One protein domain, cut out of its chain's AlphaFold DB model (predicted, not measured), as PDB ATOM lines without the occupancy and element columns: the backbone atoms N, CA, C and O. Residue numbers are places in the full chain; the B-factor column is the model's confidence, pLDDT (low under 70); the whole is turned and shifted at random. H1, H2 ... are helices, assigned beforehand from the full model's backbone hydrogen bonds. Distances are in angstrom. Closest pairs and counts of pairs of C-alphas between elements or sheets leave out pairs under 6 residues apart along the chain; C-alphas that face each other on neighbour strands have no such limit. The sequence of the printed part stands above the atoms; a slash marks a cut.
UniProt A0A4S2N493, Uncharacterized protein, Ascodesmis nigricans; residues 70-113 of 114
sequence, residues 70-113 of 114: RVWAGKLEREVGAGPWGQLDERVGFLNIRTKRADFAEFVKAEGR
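This is residues 70 to 113 of the 114 residues of an uncharacterized protein of Ascodesmis nigricans (UniProt A0A4S2N493). The printed part is an open, flat U with an empty middle: H1 lies at one end, the short H2 follows on the way to the bend, and H3, the longest helix, makes the far arm. No two helices touch. The 44 printed residues hold three named helices in the order H1, H2, H3 and no named strand, and the class is all helix. The whole is extended, with a radius of gyration of the C-alphas of 15.6 A, and spans 45 by 24 by 8 A.

H1, residues 70 to 80, is apart from H2, residues 86 to 90. H3, residues 97 to 111, is apart from both. In H1, H2 and H3 every O i to N i+4 pair is within hydrogen-bond range. Residues 91 to 113, of which 97 to 111 belong to H3, stand free.

H1 begins at C-alpha 70 (3.652, 10.773, 14.485) and is 15.0 A long from first to last C-alpha. H2 begins at C-alpha 86 (4.472, 1.542, 3.590). H3 is 21.1 A long and ends at C-alpha 111 (22.314, -1.682, -19.317).

The C-alphas of Val 71 and Arg 113, the two farthest apart, are 45.3 A apart. The printed part has no cut. The link from H1 to H2 is tight and that from H2 to H3 is short. Residue 113 has a pLDDT under 70.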
ATOM      1  N   ARG A  70       2.962   9.914  15.474       82.31
ATOM      2  CA  ARG A  70       3.652  10.773  14.485       82.31
ATOM      3  C   ARG A  70       5.175  10.790  14.647       82.31
ATOM      4  O   ARG A  70       5.895  10.841  13.660       82.31
ATOM      5  N   VAL A  71       5.666  10.750  15.887       86.44
ATOM      6  CA  VAL A  71       7.106  10.789  16.183       86.44
ATOM      7  C   VAL A  71       7.725   9.435  15.864       86.44
ATOM      8  O   VAL A  71       8.801   9.372  15.279       86.44
ATOM      9  N   TRP A  72       7.022   8.351  16.201       85.62
ATOM     10  CA  TRP A  72       7.443   7.002  15.837       85.62
ATOM     11  C   TRP A  72       7.441   6.786  14.316       85.62
ATOM     12  O   TRP A  72       8.441   6.321  13.779       85.62
ATOM     13  N   ALA A  73       6.369   7.182  13.624       84.62
ATOM     14  CA  ALA A  73       6.256   7.081  12.171       84.62
ATOM     15  C   ALA A  73       7.336   7.905  11.455       84.62
ATOM     16  O   ALA A  73       8.030   7.371  10.599       84.62
ATOM     17  N   GLY A  74       7.563   9.154  11.880       85.69
ATOM     18  CA  GLY A  74       8.621   9.990  11.306       85.69
ATOM     19  C   GLY A  74      10.036   9.464  11.580       85.69
ATOM     20  O   GLY A  74      10.929   9.640  10.755       85.69
ATOM     21  N   LYS A  75      10.264   8.790  12.716       85.69
ATOM     22  CA  LYS A  75      11.528   8.079  12.967       85.69
ATOM     23  C   LYS A  75      11.684   6.881  12.025       85.69
ATOM     24  O   LYS A  75      12.755   6.700  11.459       85.69
ATOM     25  N   LEU A  76      10.617   6.107  11.831       85.75
ATOM     26  CA  LEU A  76      10.620   4.932  10.960       85.75
ATOM     27  C   LEU A  76      10.868   5.304   9.492       85.75
ATOM     28  O   LEU A  76      11.700   4.678   8.845       85.75
ATOM     29  N   GLU A  77      10.237   6.371   8.998       86.19
ATOM     30  CA  GLU A  77      10.479   6.900   7.649       86.19
ATOM     31  C   GLU A  77      11.940   7.317   7.445       86.19
ATOM     32  O   GLU A  77      12.497   7.096   6.375       86.19
ATOM     33  N   ARG A  78      12.594   7.872   8.474       87.44
ATOM     34  CA  ARG A  78      14.012   8.258   8.404       87.44
ATOM     35  C   ARG A  78      14.970   7.068   8.444       87.44
ATOM     36  O   ARG A  78      15.991   7.109   7.771       87.44
ATOM     37  N   GLU A  79      14.683   6.057   9.260       88.19
ATOM     38  CA  GLU A  79      15.580   4.907   9.461       88.19
ATOM     39  C   GLU A  79      15.397   3.816   8.398       88.19
ATOM     40  O   GLU A  79      16.368   3.189   7.985       88.19
ATOM     41  N   VAL A  80      14.157   3.582   7.965       84.69
ATOM     42  CA  VAL A  80      13.771   2.465   7.086       84.69
ATOM     43  C   VAL A  80      13.345   2.957   5.696       84.69
ATOM     44  O   VAL A  80      13.256   2.163   4.765       84.69
ATOM     45  N   GLY A  81      13.099   4.261   5.520       84.06
ATOM     46  CA  GLY A  81      12.653   4.839   4.245       84.06
ATOM     47  C   GLY A  81      11.164   4.637   3.953       84.06
ATOM     48  O   GLY A  81      10.682   5.062   2.907       84.06
ATOM     49  N   ALA A  82      10.428   4.000   4.865       83.00
ATOM     50  CA  ALA A  82       9.011   3.710   4.711       83.00
ATOM     51  C   ALA A  82       8.260   3.958   6.021       83.00
ATOM     52  O   ALA A  82       8.757   3.675   7.115       83.00
ATOM     53  N   GLY A  83       7.039   4.474   5.894       85.38
ATOM     54  CA  GLY A  83       6.136   4.633   7.021       85.38
ATOM     55  C   GLY A  83       5.639   3.284   7.556       85.38
ATOM     56  O   GLY A  83       5.794   2.243   6.911       85.38
ATOM     57  N   PRO A  84       4.968   3.278   8.720       83.25
ATOM     58  CA  PRO A  84       4.385   2.064   9.307       83.25
ATOM     59  C   PRO A  84       3.428   1.329   8.365       83.25
ATOM     60  O   PRO A  84       3.234   0.122   8.470       83.25
ATOM     61  N   TRP A  85       2.842   2.088   7.444       84.94
ATOM     62  CA  TRP A  85       1.880   1.655   6.449       84.94
ATOM     63  C   TRP A  85       2.481   1.629   5.041       84.94
ATOM     64  O   TRP A  85       1.732   1.690   4.074       84.94
ATOM     65  N   GLY A  86       3.804   1.504   4.898       82.88
ATOM     66  CA  GLY A  86       4.472   1.542   3.590       82.88
ATOM     67  C   GLY A  86       3.879   0.572   2.562       82.88
ATOM     68  O   GLY A  86       3.771   0.909   1.392       82.88
ATOM     69  N   GLN A  87       3.372  -0.587   3.000       80.50
ATOM     70  CA  GLN A  87       2.655  -1.530   2.126       80.50
ATOM     71  C   GLN A  87       1.348  -0.964   1.541       80.50
ATOM     72  O   GLN A  87       0.976  -1.288   0.412       80.50
ATOM     73  N   LEU A  88       0.633  -0.137   2.309       83.94
ATOM     74  CA  LEU A  88      -0.571   0.562   1.858       83.94
ATOM     75  C   LEU A  88      -0.217   1.734   0.942       83.94
ATOM     76  O   LEU A  88      -0.956   1.979  -0.009       83.94
ATOM     77  N   ASP A  89       0.902   2.416   1.193       82.31
ATOM     78  CA  ASP A  89       1.380   3.511   0.341       82.31
ATOM     79  C   ASP A  89       1.878   2.994  -1.016       82.31
ATOM     80  O   ASP A  89       1.537   3.557  -2.056       82.31
ATOM     81  N   GLU A  90       2.603   1.872  -1.025       83.06
ATOM     82  CA  GLU A  90       3.100   1.221  -2.243       83.06
ATOM     83  C   GLU A  90       1.973   0.568  -3.060       83.06
ATOM     84  O   GLU A  90       2.115   0.346  -4.264       83.06
ATOM     85  N   ARG A  91       0.822   0.295  -2.425       86.00
ATOM     86  CA  ARG A  91      -0.376  -0.289  -3.055       86.00
ATOM     87  C   ARG A  91      -0.032  -1.486  -3.939       86.00
ATOM     88  O   ARG A  91      -0.476  -1.574  -5.082       86.00
ATOM     89  N   VAL A  92       0.718  -2.440  -3.392       82.31
ATOM     90  CA  VAL A  92       1.214  -3.616  -4.132       82.31
ATOM     91  C   VAL A  92       0.106  -4.400  -4.854       82.31
ATOM     92  O   VAL A  92       0.333  -4.935  -5.935       82.31
ATOM     93  N   GLY A  93      -1.122  -4.406  -4.317       84.44
ATOM     94  CA  GLY A  93      -2.292  -5.035  -4.947       84.44
ATOM     95  C   GLY A  93      -2.862  -4.296  -6.169       84.44
ATOM     96  O   GLY A  93      -3.630  -4.881  -6.926       84.44
ATOM     97  N   PHE A  94      -2.484  -3.036  -6.384       87.06
ATOM     98  CA  PHE A  94      -2.914  -2.194  -7.510       87.06
ATOM     99  C   PHE A  94      -1.767  -1.887  -8.482       87.06
ATOM    100  O   PHE A  94      -1.879  -0.998  -9.330       87.06
ATOM    101  N   LEU A  95      -0.652  -2.611  -8.373       86.69
ATOM    102  CA  LEU A  95       0.505  -2.411  -9.231       86.69
ATOM    103  C   LEU A  95       0.162  -2.770 -10.686       86.69
ATOM    104  O   LEU A  95      -0.258  -3.889 -10.988       86.69
ATOM    105  N   ASN A  96       0.395  -1.846 -11.620       90.38
ATOM    106  CA  ASN A  96       0.240  -2.154 -13.038       90.38
ATOM    107  C   ASN A  96       1.427  -2.996 -13.533       90.38
ATOM    108  O   ASN A  96       2.480  -2.478 -13.914       90.38
ATOM    109  N   ILE A  97       1.233  -4.317 -13.548       90.31
ATOM    110  CA  ILE A  97       2.256  -5.298 -13.938       90.31
ATOM    111  C   ILE A  97       2.736  -5.071 -15.379       90.31
ATOM    112  O   ILE A  97       3.906  -5.304 -15.679       90.31
ATOM    113  N   ARG A  98       1.860  -4.612 -16.283       92.12
ATOM    114  CA  ARG A  98       2.221  -4.405 -17.695       92.12
ATOM    115  C   ARG A  98       3.208  -3.256 -17.844       92.12
ATOM    116  O   ARG A  98       4.215  -3.425 -18.523       92.12
ATOM    117  N   THR A  99       2.949  -2.141 -17.165       93.00
ATOM    118  CA  THR A  99       3.855  -0.987 -17.145       93.00
ATOM    119  C   THR A  99       5.204  -1.373 -16.547       93.00
ATOM    120  O   THR A  99       6.224  -1.196 -17.196       93.00
ATOM    121  N   LYS A 100       5.220  -2.050 -15.389       91.12
ATOM    122  CA  LYS A 100       6.477  -2.473 -14.747       91.12
ATOM    123  C   LYS A 100       7.319  -3.425 -15.596       91.12
ATOM    124  O   LYS A 100       8.544  -3.347 -15.572       91.12
ATOM    125  N   ARG A 101       6.681  -4.316 -16.360       92.88
ATOM    126  CA  ARG A 101       7.383  -5.197 -17.308       92.88
ATOM    127  C   ARG A 101       7.991  -4.424 -18.479       92.88
ATOM    128  O   ARG A 101       9.074  -4.792 -18.922       92.88
ATOM    129  N   ALA A 102       7.311  -3.387 -18.972       95.12
ATOM    130  CA  ALA A 102       7.839  -2.527 -20.027       95.12
ATOM    131  C   ALA A 102       9.043  -1.711 -19.530       95.12
ATOM    132  O   ALA A 102      10.095  -1.760 -20.164       95.12
ATOM    133  N   ASP A 103       8.923  -1.078 -18.359       93.56
ATOM    134  CA  ASP A 103      10.006  -0.311 -17.726       93.56
ATOM    135  C   ASP A 103      11.252  -1.188 -17.493       93.56
ATOM    136  O   ASP A 103      12.379  -0.786 -17.775       93.56
ATOM    137  N   PHE A 104      11.060  -2.429 -17.025       92.75
ATOM    138  CA  PHE A 104      12.158  -3.380 -16.830       92.75
ATOM    139  C   PHE A 104      12.832  -3.776 -18.151       92.75
ATOM    140  O   PHE A 104      14.057  -3.861 -18.224       92.75
ATOM    141  N   ALA A 105      12.049  -4.003 -19.209       94.38
ATOM    142  CA  ALA A 105      12.593  -4.326 -20.526       94.38
ATOM    143  C   ALA A 105      13.409  -3.160 -21.114       94.38
ATOM    144  O   ALA A 105      14.434  -3.391 -21.760       94.38
ATOM    145  N   GLU A 106      12.980  -1.919 -20.877       95.00
ATOM    146  CA  GLU A 106      13.735  -0.722 -21.255       95.00
ATOM    147  C   GLU A 106      15.042  -0.603 -20.460       95.00
ATOM    148  O   GLU A 106      16.097  -0.382 -21.058       95.00
ATOM    149  N   PHE A 107      14.997  -0.836 -19.146       93.75
ATOM    150  CA  PHE A 107      16.176  -0.835 -18.277       93.75
ATOM    151  C   PHE A 107      17.244  -1.847 -18.728       93.75
ATOM    152  O   PHE A 107      18.390  -1.466 -18.957       93.75
ATOM    153  N   VAL A 108      16.869  -3.111 -18.958       94.06
ATOM    154  CA  VAL A 108      17.802  -4.160 -19.429       94.06
ATOM    155  C   VAL A 108      18.441  -3.784 -20.769       94.06
ATOM    156  O   VAL A 108      19.621  -4.036 -21.011       94.06
ATOM    157  N   LYS A 109      17.669  -3.148 -21.657       92.50
ATOM    158  CA  LYS A 109      18.165  -2.676 -22.954       92.50
ATOM    159  C   LYS A 109      19.147  -1.507 -22.819       92.50
ATOM    160  O   LYS A 109      20.019  -1.364 -23.676       92.50
ATOM    161  N   ALA A 110      18.991  -0.665 -21.798       88.69
ATOM    162  CA  ALA A 110      19.913   0.427 -21.498       88.69
ATOM    163  C   ALA A 110      21.223  -0.085 -20.873       88.69
ATOM    164  O   ALA A 110      22.291   0.377 -21.261       88.69
ATOM    165  N   GLU A 111      21.149  -1.075 -19.979       82.50
ATOM    166  CA  GLU A 111      22.314  -1.682 -19.317       82.50
ATOM    167  C   GLU A 111      23.174  -2.512 -20.287       82.50
ATOM    168  O   GLU A 111      24.394  -2.419 -20.270       82.50
ATOM    169  N   GLY A 112      22.561  -3.228 -21.237       73.88
ATOM    170  CA  GLY A 112      23.291  -3.921 -22.312       73.88
ATOM    171  C   GLY A 112      23.913  -3.005 -23.380       73.88
ATOM    172  O   GLY A 112      24.437  -3.502 -24.377       73.88
ATOM    173  N   ARG A 113      23.800  -1.679 -23.225       59.47
ATOM    174  CA  ARG A 113      24.343  -0.658 -24.137       59.47
ATOM    175  C   ARG A 113      25.534   0.118 -23.557       59.47
ATOM    176  O   ARG A 113      26.057   0.968 -24.279       59.47
TER     177      ARG A 113